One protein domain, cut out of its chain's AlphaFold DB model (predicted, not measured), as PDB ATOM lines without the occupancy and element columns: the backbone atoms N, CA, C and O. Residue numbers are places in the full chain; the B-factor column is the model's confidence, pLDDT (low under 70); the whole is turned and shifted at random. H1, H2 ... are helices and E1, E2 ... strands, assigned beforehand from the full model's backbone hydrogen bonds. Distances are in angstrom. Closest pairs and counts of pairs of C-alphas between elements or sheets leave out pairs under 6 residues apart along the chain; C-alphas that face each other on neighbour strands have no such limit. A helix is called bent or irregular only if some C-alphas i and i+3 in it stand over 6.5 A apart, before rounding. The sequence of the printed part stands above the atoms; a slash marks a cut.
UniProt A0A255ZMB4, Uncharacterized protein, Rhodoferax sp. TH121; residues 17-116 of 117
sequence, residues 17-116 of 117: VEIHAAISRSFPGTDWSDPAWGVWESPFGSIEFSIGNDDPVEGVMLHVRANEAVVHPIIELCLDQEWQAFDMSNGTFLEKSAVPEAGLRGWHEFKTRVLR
ATOM      1  N   VAL A  17     127.451 145.297 147.631       96.62
ATOM      2  CA  VAL A  17     127.961 146.525 148.261       96.62
ATOM      3  C   VAL A  17     128.293 146.299 149.737       96.62
ATOM      4  O   VAL A  17     129.335 146.757 150.208       96.62
ATOM      5  N   GLU A  18     127.443 145.573 150.465       96.88
ATOM      6  CA  GLU A  18     127.688 145.217 151.865       96.88
ATOM      7  C   GLU A  18     128.895 144.284 151.995       96.88
ATOM      8  O   GLU A  18     129.750 144.529 152.848       96.88
ATOM      9  N   ILE A  19     129.027 143.291 151.105       97.00
ATOM     10  CA  ILE A  19     130.172 142.369 151.082       97.00
ATOM     11  C   ILE A  19     131.480 143.117 150.809       97.00
ATOM     12  O   ILE A  19     132.446 142.964 151.558       97.00
ATOM     13  N   HIS A  20     131.519 143.968 149.778       97.62
ATOM     14  CA  HIS A  20     132.693 144.791 149.462       97.62
ATOM     15  C   HIS A  20     133.084 145.672 150.644       97.62
ATOM     16  O   HIS A  20     134.263 145.748 150.997       97.62
ATOM     17  N   ALA A  21     132.104 146.315 151.282       97.75
ATOM     18  CA  ALA A  21     132.340 147.159 152.443       97.75
ATOM     19  C   ALA A  21     132.861 146.350 153.637       97.75
ATOM     20  O   ALA A  21     133.779 146.808 154.313       97.75
ATOM     21  N   ALA A  22     132.307 145.167 153.904       97.56
ATOM     22  CA  ALA A  22     132.743 144.294 154.990       97.56
ATOM     23  C   ALA A  22     134.176 143.804 154.790       97.56
ATOM     24  O   ALA A  22     135.025 144.031 155.651       97.56
ATOM     25  N   ILE A  23     134.474 143.238 153.619       97.69
ATOM     26  CA  ILE A  23     135.816 142.747 153.298       97.69
ATOM     27  C   ILE A  23     136.824 143.894 153.339       97.69
ATOM     28  O   ILE A  23     137.883 143.745 153.938       97.69
ATOM     29  N   SER A  24     136.497 145.065 152.786       97.81
ATOM     30  CA  SER A  24     137.430 146.200 152.752       97.81
ATOM     31  C   SER A  24     137.691 146.827 154.127       97.81
ATOM     32  O   SER A  24     138.684 147.538 154.282       97.81
ATOM     33  N   ARG A  25     136.835 146.577 155.133       97.12
ATOM     34  CA  ARG A  25     137.113 146.958 156.529       97.12
ATOM     35  C   ARG A  25     138.196 146.071 157.143       97.12
ATOM     36  O   ARG A  25     139.105 146.606 157.772       97.12
ATOM     37  N   SER A  26     138.123 144.757 156.934       96.06
ATOM     38  CA  SER A  26     139.104 143.795 157.470       96.06
ATOM     39  C   SER A  26     140.374 143.694 156.618       96.06
ATOM     40  O   SER A  26     141.458 143.450 157.142       96.06
ATOM     41  N   PHE A  27     140.259 143.952 155.314       96.69
ATOM     42  CA  PHE A  27     141.338 143.933 154.327       96.69
ATOM     43  C   PHE A  27     141.394 145.271 153.569       96.69
ATOM     44  O   PHE A  27     140.967 145.365 152.410       96.69
ATOM     45  N   PRO A  28     141.901 146.343 154.209       96.25
ATOM     46  CA  PRO A  28     141.988 147.656 153.582       96.25
ATOM     47  C   PRO A  28     142.824 147.624 152.304       96.25
ATOM     48  O   PRO A  28     143.873 146.981 152.251       96.25
ATOM     49  N   GLY A  29     142.369 148.356 151.288       95.81
ATOM     50  CA  GLY A  29     143.045 148.424 149.991       95.81
ATOM     51  C   GLY A  29     142.746 147.252 149.054       95.81
ATOM     52  O   GLY A  29     143.431 147.127 148.047       95.81
ATOM     53  N   THR A  30     141.744 146.419 149.361       98.00
ATOM     54  CA  THR A  30     141.236 145.422 148.405       98.00
ATOM     55  C   THR A  30     140.768 146.122 147.126       98.00
ATOM     56  O   THR A  30     139.931 147.027 147.181       98.00
ATOM     57  N   ASP A  31     141.319 145.715 145.986       98.06
ATOM     58  CA  ASP A  31     140.916 146.189 144.665       98.06
ATOM     59  C   ASP A  31     139.651 145.454 144.213       98.06
ATOM     60  O   ASP A  31     139.627 144.226 144.165       98.06
ATOM     61  N   TRP A  32     138.617 146.224 143.876       97.50
ATOM     62  CA  TRP A  32     137.324 145.756 143.365       97.50
ATOM     63  C   TRP A  32     137.042 146.294 141.956       97.50
ATOM     64  O   TRP A  32     135.887 146.503 141.582       97.50
ATOM     65  N   SER A  33     138.092 146.568 141.174       97.12
ATOM     66  CA  SER A  33     137.967 146.993 139.772       97.12
ATOM     67  C   SER A  33     137.115 146.017 138.949       97.12
ATOM     68  O   SER A  33     136.370 146.452 138.070       97.12
ATOM     69  N   ASP A  34     137.178 144.720 139.272       96.69
ATOM     70  CA  ASP A  34     136.141 143.745 138.934       96.69
ATOM     71  C   ASP A  34     135.195 143.554 140.143       96.69
ATOM     72  O   ASP A  34     135.608 143.018 141.175       96.69
ATOM     73  N   PRO A  35     133.912 143.950 140.052       95.06
ATOM     74  CA  PRO A  35     132.968 143.808 141.160       95.06
ATOM     75  C   PRO A  35     132.716 142.360 141.613       95.06
ATOM     76  O   PRO A  35     132.251 142.156 142.737       95.06
ATOM     77  N   ALA A  36     132.978 141.367 140.760       96.81
ATOM     78  CA  ALA A  36     132.811 139.949 141.074       96.81
ATOM     79  C   ALA A  36     134.078 139.310 141.675       96.81
ATOM     80  O   ALA A  36     134.008 138.172 142.160       96.81
ATOM     81  N   TRP A  37     135.216 140.018 141.655       97.69
ATOM     82  CA  TRP A  37     136.526 139.494 142.035       97.69
ATOM     83  C   TRP A  37     137.389 140.541 142.748       97.69
ATOM     84  O   TRP A  37     137.948 141.444 142.128       97.69
ATOM     85  N   GLY A  38     137.534 140.389 144.062       97.88
ATOM     86  CA  GLY A  38     138.365 141.269 144.879       97.88
ATOM     87  C   GLY A  38     139.785 140.755 145.005       97.88
ATOM     88  O   GLY A  38     139.982 139.560 145.222       97.88
ATOM     89  N   VAL A  39     140.776 141.639 144.948       98.31
ATOM     90  CA  VAL A  39     142.177 141.271 145.185       98.31
ATOM     91  C   VAL A  39     142.758 142.126 146.297       98.31
ATOM     92  O   VAL A  39     142.877 143.343 146.171       98.31
ATOM     93  N   TRP A  40     143.145 141.485 147.395       98.12
ATOM     94  CA  TRP A  40     143.927 142.115 148.449       98.12
ATOM     95  C   TRP A  40     145.383 141.673 148.348       98.12
ATOM     96  O   TRP A  40     145.684 140.477 148.372       98.12
ATOM     97  N   GLU A  41     146.291 142.643 148.265       96.44
ATOM     98  CA  GLU A  41     147.730 142.409 148.211       96.44
ATOM     99  C   GLU A  41     148.442 142.989 149.432       96.44
ATOM    100  O   GLU A  41     148.109 144.056 149.950       96.44
ATOM    101  N   SER A  42     149.483 142.288 149.869       93.06
ATOM    102  CA  SER A  42     150.374 142.726 150.933       93.06
ATOM    103  C   SER A  42     151.804 142.242 150.670       93.06
ATOM    104  O   SER A  42     152.013 141.293 149.909       93.06
ATOM    105  N   PRO A  43     152.816 142.795 151.365       90.56
ATOM    106  CA  PRO A  43     154.183 142.271 151.306       90.56
ATOM    107  C   PRO A  43     154.322 140.797 151.723       90.56
ATOM    108  O   PRO A  43     155.347 140.176 151.451       90.56
ATOM    109  N   PHE A  44     153.315 140.237 152.398       84.94
ATOM    110  CA  PHE A  44     153.328 138.877 152.936       84.94
ATOM    111  C   PHE A  44     152.465 137.891 152.131       84.94
ATOM    112  O   PHE A  44     152.328 136.733 152.533       84.94
ATOM    113  N   GLY A  45     151.907 138.338 151.001       92.31
ATOM    114  CA  GLY A  45     151.090 137.543 150.088       92.31
ATOM    115  C   GLY A  45     149.773 138.221 149.729       92.31
ATOM    116  O   GLY A  45     149.588 139.411 149.982       92.31
ATOM    117  N   SER A  46     148.859 137.452 149.145       96.50
ATOM    118  CA  SER A  46     147.574 137.957 148.658       96.50
ATOM    119  C   SER A  46     146.396 137.059 149.022       96.50
ATOM    120  O   SER A  46     146.558 135.869 149.325       96.50
ATOM    121  N   ILE A  47     145.203 137.646 148.985       97.81
ATOM    122  CA  ILE A  47     143.921 136.949 149.073       97.81
ATOM    123  C   ILE A  47     143.069 137.421 147.901       97.81
ATOM    124  O   ILE A  47     142.920 138.622 147.684       97.81
ATOM    125  N   GLU A  48     142.507 136.472 147.160       98.31
ATOM    126  CA  GLU A  48     141.487 136.770 146.157       98.31
ATOM    127  C   GLU A  48     140.113 136.361 146.691       98.31
ATOM    128  O   GLU A  48     139.964 135.265 147.237       98.31
ATOM    129  N   PHE A  49     139.129 137.239 146.525       97.94
ATOM    130  CA  PHE A  49     137.751 137.082 146.975       97.94
ATOM    131  C   PHE A  49     136.839 136.914 145.759       97.94
ATOM    132  O   PHE A  49     136.451 137.889 145.114       97.94
ATOM    133  N   SER A  50     136.487 135.670 145.447       97.25
ATOM    134  CA  SER A  50     135.565 135.343 144.361       97.25
ATOM    135  C   SER A  50     134.129 135.394 144.871       97.25
ATOM    136  O   SER A  50     133.691 134.485 145.579       97.25
ATOM    137  N   ILE A  51     133.405 136.445 144.493       94.75
ATOM    138  CA  ILE A  51     132.013 136.701 144.895       94.75
ATOM    139  C   ILE A  51     131.028 136.203 143.826       94.75
ATOM    140  O   ILE A  51     129.930 135.757 144.143       94.75
ATOM    141  N   GLY A  52     131.422 136.261 142.550       91.50
ATOM    142  CA  GLY A  52     130.524 135.969 141.433       91.50
ATOM    143  C   GLY A  52     129.562 137.123 141.117       91.50
ATOM    144  O   GLY A  52     129.732 138.257 141.568       91.50
ATOM    145  N   ASN A  53     128.558 136.839 140.282       91.31
ATOM    146  CA  ASN A  53     127.645 137.855 139.738       91.31
ATOM    147  C   ASN A  53     126.286 137.923 140.446       91.31
ATOM    148  O   ASN A  53     125.513 138.843 140.167       91.31
ATOM    149  N   ASP A  54     126.013 136.999 141.363       90.94
ATOM    150  CA  ASP A  54     124.751 136.960 142.096       90.94
ATOM    151  C   ASP A  54     124.668 138.117 143.105       90.94
ATOM    152  O   ASP A  54     125.678 138.582 143.643       90.94
ATOM    153  N   ASP A  55     123.456 138.640 143.291       91.19
ATOM    154  CA  ASP A  55     123.143 139.705 144.243       91.19
ATOM    155  C   ASP A  55     121.689 139.507 144.728       91.19
ATOM    156  O   ASP A  55     120.758 139.668 143.930       91.19
ATOM    157  N   PRO A  56     121.465 139.103 145.992       93.81
ATOM    158  CA  PRO A  56     122.451 139.012 147.068       93.81
ATOM    159  C   PRO A  56     123.455 137.864 146.885       93.81
ATOM    160  O   PRO A  56     123.171 136.849 146.256       93.81
ATOM    161  N   VAL A  57     124.643 138.048 147.450       94.25
ATOM    162  CA  VAL A  57     125.752 137.093 147.424       94.25
ATOM    163  C   VAL A  57     125.445 135.938 148.370       94.25
ATOM    164  O   VAL A  57     125.161 136.164 149.544       94.25
ATOM    165  N   GLU A  58     125.551 134.700 147.894       92.00
ATOM    166  CA  GLU A  58     125.297 133.499 148.709       92.00
ATOM    167  C   GLU A  58     126.570 132.893 149.317       92.00
ATOM    168  O   GLU A  58     126.510 132.163 150.302       92.00
ATOM    169  N   GLY A  59     127.740 133.218 148.763       92.81
ATOM    170  CA  GLY A  59     129.023 132.719 149.243       92.81
ATOM    171  C   GLY A  59     130.195 133.479 148.638       92.81
ATOM    172  O   GLY A  59     130.086 134.057 147.559       92.81
ATOM    173  N   VAL A  60     131.334 133.459 149.328       96.00
ATOM    174  CA  VAL A  60     132.600 134.000 148.818       96.00
ATOM    175  C   VAL A  60     133.659 132.910 148.904       96.00
ATOM    176  O   VAL A  60     133.902 132.357 149.974       96.00
ATOM    177  N   MET A  61     134.302 132.603 147.779       96.38
ATOM    178  CA  MET A  61     135.447 131.693 147.753       96.38
ATOM    179  C   MET A  61     136.737 132.493 147.938       96.38
ATOM    180  O   MET A  61     136.998 133.438 147.191       96.38
ATOM    181  N   LEU A  62     137.545 132.107 148.926       97.19
ATOM    182  CA  LEU A  62     138.823 132.752 149.217       97.19
ATOM    183  C   LEU A  62     139.974 131.927 148.641       97.19
ATOM    184  O   LEU A  62     140.166 130.764 148.997       97.19
ATOM    185  N   HIS A  63     140.805 132.558 147.817       95.94
ATOM    186  CA  HIS A  63     142.074 131.985 147.375       95.94
ATOM    187  C   HIS A  63     143.221 132.628 148.152       95.94
ATOM    188  O   HIS A  63     143.749 133.674 147.773       95.94
ATOM    189  N   VAL A  64     143.614 131.992 149.256       95.12
ATOM    190  CA  VAL A  64     144.642 132.518 150.164       95.12
ATOM    191  C   VAL A  64     146.035 132.074 149.716       95.12
ATOM    192  O   VAL A  64     146.338 130.885 149.651       95.12
ATOM    193  N   ARG A  65     146.909 133.042 149.418       94.12
ATOM    194  CA  ARG A  65     148.334 132.840 149.090       94.12
ATOM    195  C   ARG A  65     149.197 133.781 149.922       94.12
ATOM    196  O   ARG A  65     150.036 134.513 149.398       94.12
ATOM    197  N   ALA A  66     148.961 133.760 151.221       92.81
ATOM    198  CA  ALA A  66     149.662 134.560 152.209       92.81
ATOM    199  C   ALA A  66     150.066 133.691 153.401       92.81
ATOM    200  O   ALA A  66     149.713 132.515 153.473       92.81
ATOM    201  N   ASN A  67     150.844 134.257 154.320       90.25
ATOM    202  CA  ASN A  67     151.216 133.573 155.558       90.25
ATOM    203  C   ASN A  67     150.000 133.276 156.462       90.25
ATOM    204  O   ASN A  67     148.911 133.801 156.261       90.25
ATOM    205  N   GLU A  68     150.203 132.451 157.491       92.56
ATOM    206  CA  GLU A  68     149.144 132.050 158.432       92.56
ATOM    207  C   GLU A  68     148.518 133.208 159.226       92.56
ATOM    208  O   GLU A  68     147.398 133.070 159.713       92.56
ATOM    209  N   ALA A  69     149.168 134.374 159.301       91.69
ATOM    210  CA  ALA A  69     148.643 135.514 160.050       91.69
ATOM    211  C   ALA A  69     147.345 136.080 159.453       91.69
ATOM    212  O   ALA A  69     146.598 136.743 160.168       91.69
ATOM    213  N   VAL A  70     147.040 135.803 158.178       94.19
ATOM    214  CA  VAL A  70     145.785 136.251 157.549       94.19
ATOM    215  C   VAL A  70     144.555 135.477 158.019       94.19
ATOM    216  O   VAL A  70     143.436 135.936 157.814       94.19
ATOM    217  N   VAL A  71     144.739 134.320 158.662       94.88
ATOM    218  CA  VAL A  71     143.627 133.473 159.112       94.88
ATOM    219  C   VAL A  71     142.820 134.165 160.212       94.88
ATOM    220  O   VAL A  71     141.593 134.108 160.191       94.88
ATOM    221  N   HIS A  72     143.477 134.875 161.132       94.50
ATOM    222  CA  HIS A  72     142.780 135.593 162.204       94.50
ATOM    223  C   HIS A  72     141.869 136.721 161.685       94.50
ATOM    224  O   HIS A  72     140.690 136.692 162.026       94.50
ATOM    225  N   PRO A  73     142.322 137.634 160.802       95.19
ATOM    226  CA  PRO A  73     141.443 138.623 160.172       95.19
ATOM    227  C   PRO A  73     140.257 138.028 159.395       95.19
ATOM    228  O   PRO A  73     139.191 138.636 159.361       95.19
ATOM    229  N   ILE A  74     140.412 136.844 158.779       96.31
ATOM    230  CA  ILE A  74     139.294 136.134 158.128       96.31
ATOM    231  C   ILE A  74     138.255 135.711 159.174       96.31
ATOM    232  O   ILE A  74     137.060 135.908 158.967       96.31
ATOM    233  N   ILE A  75     138.701 135.152 160.302       96.56
ATOM    234  CA  ILE A  75     137.807 134.750 161.395       96.56
ATOM    235  C   ILE A  75     137.101 135.971 161.986       96.56
ATOM    236  O   ILE A  75     135.889 135.930 162.162       96.56
ATOM    237  N   GLU A  76     137.828 137.055 162.259       96.81
ATOM    238  CA  GLU A  76     137.258 138.303 162.786       96.81
ATOM    239  C   GLU A  76     136.203 138.882 161.837       96.81
ATOM    240  O   GLU A  76     135.098 139.182 162.278       96.81
ATOM    241  N   LEU A  77     136.489 138.939 160.528       96.50
ATOM    242  CA  LEU A  77     135.512 139.334 159.509       96.50
ATOM    243  C   LEU A  77     134.237 138.486 159.588       96.50
ATOM    244  O   LEU A  77     133.134 139.027 159.563       96.50
ATOM    245  N   CYS A  78     134.379 137.163 159.663       95.94
ATOM    246  CA  CYS A  78     133.231 136.269 159.725       95.94
ATOM    247  C   CYS A  78     132.422 136.464 161.011       95.94
ATOM    248  O   CYS A  78     131.206 136.585 160.937       95.94
ATOM    249  N   LEU A  79     133.077 136.565 162.168       95.31
ATOM    250  CA  LEU A  79     132.395 136.797 163.443       95.31
ATOM    251  C   LEU A  79     131.657 138.141 163.463       95.31
ATOM    252  O   LEU A  79     130.507 138.192 163.892       95.31
ATOM    253  N   ASP A  80     132.274 139.204 162.944       95.94
ATOM    254  CA  ASP A  80     131.685 140.546 162.889       95.94
ATOM    255  C   ASP A  80     130.467 140.634 161.962       95.94
ATOM    256  O   ASP A  80     129.651 141.546 162.103       95.94
ATOM    257  N   GLN A  81     130.368 139.755 160.964       94.69
ATOM    258  CA  GLN A  81     129.258 139.719 160.005       94.69
ATOM    259  C   GLN A  81     128.297 138.544 160.241       94.69
ATOM    260  O   GLN A  81     127.386 138.343 159.445       94.69
ATOM    261  N   GLU A  82     128.499 137.771 161.313       93.62
ATOM    262  CA  GLU A  82     127.756 136.534 161.597       93.62
ATOM    263  C   GLU A  82     127.834 135.502 160.449       93.62
ATOM    264  O   GLU A  82     126.924 134.704 160.224       93.62
ATOM    265  N   TRP A  83     128.947 135.502 159.714       94.88
ATOM    266  CA  TRP A  83     129.271 134.525 158.677       94.88
ATOM    267  C   TRP A  83     130.079 133.360 159.247       94.88
ATOM    268  O   TRP A  83     130.629 133.416 160.346       94.88
ATOM    269  N   GLN A  84     130.206 132.298 158.455       93.56
ATOM    270  CA  GLN A  84     131.019 131.137 158.800       93.56
ATOM    271  C   GLN A  84     132.087 130.897 157.737       93.56
ATOM    272  O   GLN A  84     131.792 130.909 156.542       93.56
ATOM    273  N   ALA A  85     133.322 130.639 158.170       95.00
ATOM    274  CA  ALA A  85     134.430 130.355 157.268       95.00
ATOM    275  C   ALA A  85     134.694 128.850 157.224       95.00
ATOM    276  O   ALA A  85     135.099 128.256 158.220       95.00
ATOM    277  N   PHE A  86     134.494 128.234 156.062       93.75
ATOM    278  CA  PHE A  86     134.736 126.807 155.867       93.75
ATOM    279  C   PHE A  86     136.078 126.564 155.169       93.75
ATOM    280  O   PHE A  86     136.307 127.023 154.050       93.75
ATOM    281  N   ASP A  87     136.970 125.826 155.825       93.06
ATOM    282  CA  ASP A  87     138.260 125.439 155.271       93.06
ATOM    283  C   ASP A  87     138.130 124.136 154.470       93.06
ATOM    284  O   ASP A  87     137.993 123.030 154.999       93.06
ATOM    285  N   MET A  88     138.216 124.281 153.148       88.88
ATOM    286  CA  MET A  88     138.101 123.187 152.180       88.88
ATOM    287  C   MET A  88     139.245 122.167 152.262       88.88
ATOM    288  O   MET A  88     139.147 121.093 151.669       88.88
ATOM    289  N   SER A  89     140.345 122.485 152.949       86.69
ATOM    290  CA  SER A  89     141.509 121.602 153.050       86.69
ATOM    291  C   SER A  89     141.415 120.604 154.207       86.69
ATOM    292  O   SER A  89     141.909 119.483 154.082       86.69
ATOM    293  N   ASN A  90     140.751 120.971 155.306       83.06
ATOM    294  CA  ASN A  90     140.562 120.113 156.484       83.06
ATOM    295  C   ASN A  90     139.087 119.753 156.748       83.06
ATOM    296  O   ASN A  90     138.820 118.910 157.605       83.06
ATOM    297  N   GLY A  91     138.144 120.359 156.020       87.00
ATOM    298  CA  GLY A  91     136.712 120.121 156.172       87.00
ATOM    299  C   GLY A  91     136.140 120.655 157.485       87.00
ATOM    300  O   GLY A  91     135.185 120.078 158.003       87.00
ATOM    301  N   THR A  92     136.731 121.713 158.050       91.38
ATOM    302  CA  THR A  92     136.284 122.318 159.310       91.38
ATOM    303  C   THR A  92     135.901 123.780 159.144       91.38
ATOM    304  O   THR A  92     136.349 124.471 158.233       91.38
ATOM    305  N   PHE A  93     135.103 124.271 160.085       93.31
ATOM    306  CA  PHE A  93     134.871 125.698 160.239       93.31
ATOM    307  C   PHE A  93     136.038 126.341 160.996       93.31
ATOM    308  O   PHE A  93     136.406 125.862 162.075       93.31
ATOM    309  N   LEU A  94     136.613 127.416 160.453       93.62
ATOM    310  CA  LEU A  94     137.777 128.089 161.037       93.62
ATOM    311  C   LEU A  94     137.476 128.588 162.451       93.62
ATOM    312  O   LEU A  94     138.284 128.380 163.353       93.62
ATOM    313  N   GLU A  95     136.285 129.146 162.675       91.38
ATOM    314  CA  GLU A  95     135.855 129.657 163.980       91.38
ATOM    315  C   GLU A  95     135.645 128.558 165.039       91.38
ATOM    316  O   GLU A  95     135.563 128.848 166.230       91.38
ATOM    317  N   LYS A  96     135.580 127.285 164.621       90.38
ATOM    318  CA  LYS A  96     135.416 126.112 165.501       90.38
ATOM    319  C   LYS A  96     136.691 125.272 165.615       90.38
ATOM    320  O   LYS A  96     136.691 124.255 166.310       90.38
ATOM    321  N   SER A  97     137.766 125.659 164.930       92.12
ATOM    322  CA  SER A  97     139.029 124.926 164.935       92.12
ATOM    323  C   SER A  97     139.897 125.311 166.132       92.12
ATOM    324  O   SER A  97     140.050 126.484 166.451       92.12
ATOM    325  N   ALA A  98     140.537 124.322 166.766       90.81
ATOM    326  CA  ALA A  98     141.554 124.576 167.791       90.81
ATOM    327  C   ALA A  98     142.859 125.150 167.204       90.81
ATOM    328  O   ALA A  98     143.625 125.787 167.920       90.81
ATOM    329  N   VAL A  99     143.113 124.892 165.915       92.75
ATOM    330  CA  VAL A  99     144.288 125.355 165.159       92.75
ATOM    331  C   VAL A  99     143.801 125.796 163.769       92.75
ATOM    332  O   VAL A  99     143.899 125.021 162.810       92.75
ATOM    333  N   PRO A 100     143.160 126.974 163.645       92.44
ATOM    334  CA  PRO A 100     142.510 127.407 162.403       92.44
ATOM    335  C   PRO A 100     143.455 127.496 161.200       92.44
ATOM    336  O   PRO A 100     143.057 127.273 160.063       92.44
ATOM    337  N   GLU A 101     144.732 127.762 161.436       94.19
ATOM    338  CA  GLU A 101     145.747 127.923 160.403       94.19
ATOM    339  C   GLU A 101     146.319 126.605 159.855       94.19
ATOM    340  O   GLU A 101     147.106 126.614 158.904       94.19
ATOM    341  N   ALA A 102     145.927 125.456 160.423       91.88
ATOM    342  CA  ALA A 102     146.478 124.146 160.070       91.88
ATOM    343  C   ALA A 102     146.323 123.800 158.578       91.88
ATOM    344  O   ALA A 102     147.248 123.237 157.986       91.88
ATOM    345  N   GLY A 103     145.191 124.155 157.961       89.38
ATOM    346  CA  GLY A 103     144.943 123.912 156.538       89.38
ATOM    347  C   GLY A 103     145.911 124.677 155.634       89.38
ATOM    348  O   GLY A 103     146.604 124.093 154.794       89.38
ATOM    349  N   LEU A 104     146.049 125.984 155.879       90.81
ATOM    350  CA  LEU A 104     146.960 126.851 155.131       90.81
ATOM    351  C   LEU A 104     148.429 126.455 155.333       90.81
ATOM    352  O   LEU A 104     149.206 126.426 154.373       90.81
ATOM    353  N   ARG A 105     148.807 126.076 156.561       92.44
ATOM    354  CA  ARG A 105     150.140 125.536 156.865       92.44
ATOM    355  C   ARG A 105     150.426 124.271 156.056       92.44
ATOM    356  O   ARG A 105     151.464 124.196 155.397       92.44
ATOM    357  N   GLY A 106     149.492 123.320 156.034       89.62
ATOM    358  CA  GLY A 106     149.622 122.085 155.257       89.62
ATOM    359  C   GLY A 106     149.779 122.341 153.754       89.62
ATOM    360  O   GLY A 106     150.622 121.722 153.097       89.62
ATOM    361  N   TRP A 107     149.037 123.308 153.206       89.00
ATOM    362  CA  TRP A 107     149.194 123.727 151.811       89.00
ATOM    363  C   TRP A 107     150.583 124.321 151.528       89.00
ATOM    364  O   TRP A 107     151.223 123.954 150.536       89.00
ATOM    365  N   HIS A 108     151.096 125.186 152.407       89.06
ATOM    366  CA  HIS A 108     152.447 125.744 152.285       89.06
ATOM    367  C   HIS A 108     153.546 124.680 152.334       89.06
ATOM    368  O   HIS A 108     154.477 124.718 151.519       89.06
ATOM    369  N   GLU A 109     153.446 123.718 153.249       90.38
ATOM    370  CA  GLU A 109     154.384 122.598 153.350       90.38
ATOM    371  C   GLU A 109     154.366 121.742 152.078       90.38
ATOM    372  O   GLU A 109     155.424 121.440 151.512       90.38
ATOM    373  N   PHE A 110     153.173 121.412 151.573       88.19
ATOM    374  CA  PHE A 110     153.010 120.679 150.320       88.19
ATOM    375  C   PHE A 110     153.641 121.425 149.140       88.19
ATOM    376  O   PHE A 110     154.476 120.857 148.431       88.19
ATOM    377  N   LYS A 111     153.300 122.708 148.959       87.62
ATOM    378  CA  LYS A 111     153.846 123.563 147.896       87.62
ATOM    379  C   LYS A 111     155.372 123.617 147.959       87.62
ATOM    380  O   LYS A 111     156.037 123.425 146.943       87.62
ATOM    381  N   THR A 112     155.930 123.825 149.150       88.44
ATOM    382  CA  THR A 112     157.384 123.882 149.366       88.44
ATOM    383  C   THR A 112     158.062 122.565 148.999       88.44
ATOM    384  O   THR A 112     159.146 122.574 148.421       88.44
ATOM    385  N   ARG A 113     157.432 121.422 149.292       90.50
ATOM    386  CA  ARG A 113     157.950 120.097 148.930       90.50
ATOM    387  C   ARG A 113     157.932 119.845 147.420       90.50
ATOM    388  O   ARG A 113     158.871 119.243 146.910       90.50
ATOM    389  N   VAL A 114     156.885 120.274 146.715       91.25
ATOM    390  CA  VAL A 114     156.771 120.086 145.256       91.25
ATOM    391  C   VAL A 114     157.764 120.971 144.498       91.25
ATOM    392  O   VAL A 114     158.386 120.497 143.559       91.25
ATOM    393  N   LEU A 115     157.977 122.216 144.934       85.81
ATOM    394  CA  LEU A 115     158.901 123.158 144.277       85.81
ATOM    395  C   LEU A 115     160.395 122.859 144.503       85.81
ATOM    396  O   LEU A 115     161.244 123.533 143.930       85.81
ATOM    397  N   ARG A 116     160.725 121.902 145.376       75.81
ATOM    398  CA  ARG A 116     162.107 121.465 145.651       75.81
ATOM    399  C   ARG A 116     162.536 120.239 144.826       75.81
ATOM    400  O   ARG A 116     163.632 119.737 145.063       75.81
TER     401      ARG A 116
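What this domain is: This is residues 17 to 116 of the 117 residues of an uncharacterized protein of Rhodoferax sp. TH121 (UniProt A0A255ZMB4). A small antiparallel sheet of four strands forms one wall of the model; helices H1 and H2, which touch each other, graze it, and H3 lies by its E4 edge, with residues 109 to 116 sticking out from the body. A long stretch with no named element, residues 81 to 101, leads from H2 to H3. The printed part has 100 residues, with three named helices and four named strands in the order H1 E1 E2 E3 E4 H2 H3, and the class is mixed, helices and strands. The sheet runs E1 E2 E3 E4, and the whole is compact, with a radius of gyration of the C-alphas of 13.7 A and spans of 41 by 28 by 21 A.

Where its parts are: Find C-alpha 17 at (127.961, 146.525, 148.261); from there H1 runs through residues 17 to 26, 14.7 A. Next come E1, residues 31 to 34, and E2, residues 37 to 42, 16.8 A. E3, residues 45 to 50, measures 16.7 A, and E4, residues 61 to 66, 15.2 A. Look for C-alpha 68 at (149.144, 132.050, 158.432), where H2 begins; it covers residues 68 to 80, 19.9 A. It is neither bent nor irregular, but only just: C-alphas 69 and 72 are 6.2 A apart. H3, residues 102 to 114, is 18.5 A long and ends at C-alpha 114, (156.771, 120.086, 145.256).

How they stand to each other: Begin with the sheet, a meander, each strand the antiparallel neighbour of the one before. In the hairpin of E1 and E2, N 31 and O 39 are within hydrogen-bond range at 2.8 A. In that of E2 and E3, look at N 40 and O 47, 2.9 A. In that of E3 and E4, N 63 and O 48 are 2.9 A apart. H1 only grazes the sheet with residues 20 to 24, H2 with 70 to 74, and H3 with 104 to 108. H1 touches H2 residues 73 to 77 alone, the closest C-alphas being those of Ser 26 and Leu 77, 6.1 A apart. They run opposite ways at a steep tilt of 47 degrees. H2 and H3 are close but not clearly touching, the closest C-alphas being those of Glu 68 and Leu 104, 6.5 A apart. H1 and H3 are apart. Every O i to N i+4 pair is within hydrogen-bond range in H1 and H3, and 7 of 9 in H2.

The domain as a whole: The C-alphas of Pro 56 and Arg 116 are the two farthest apart, 43.4 A. The printed part has no cut. The link from H2 to H3 is long, with 21 residues; in it, residues 86 to 87 pair antiparallel with residues 92 to 93. The mean pLDDT of the printed part is 93.6, and no printed residue is under 70.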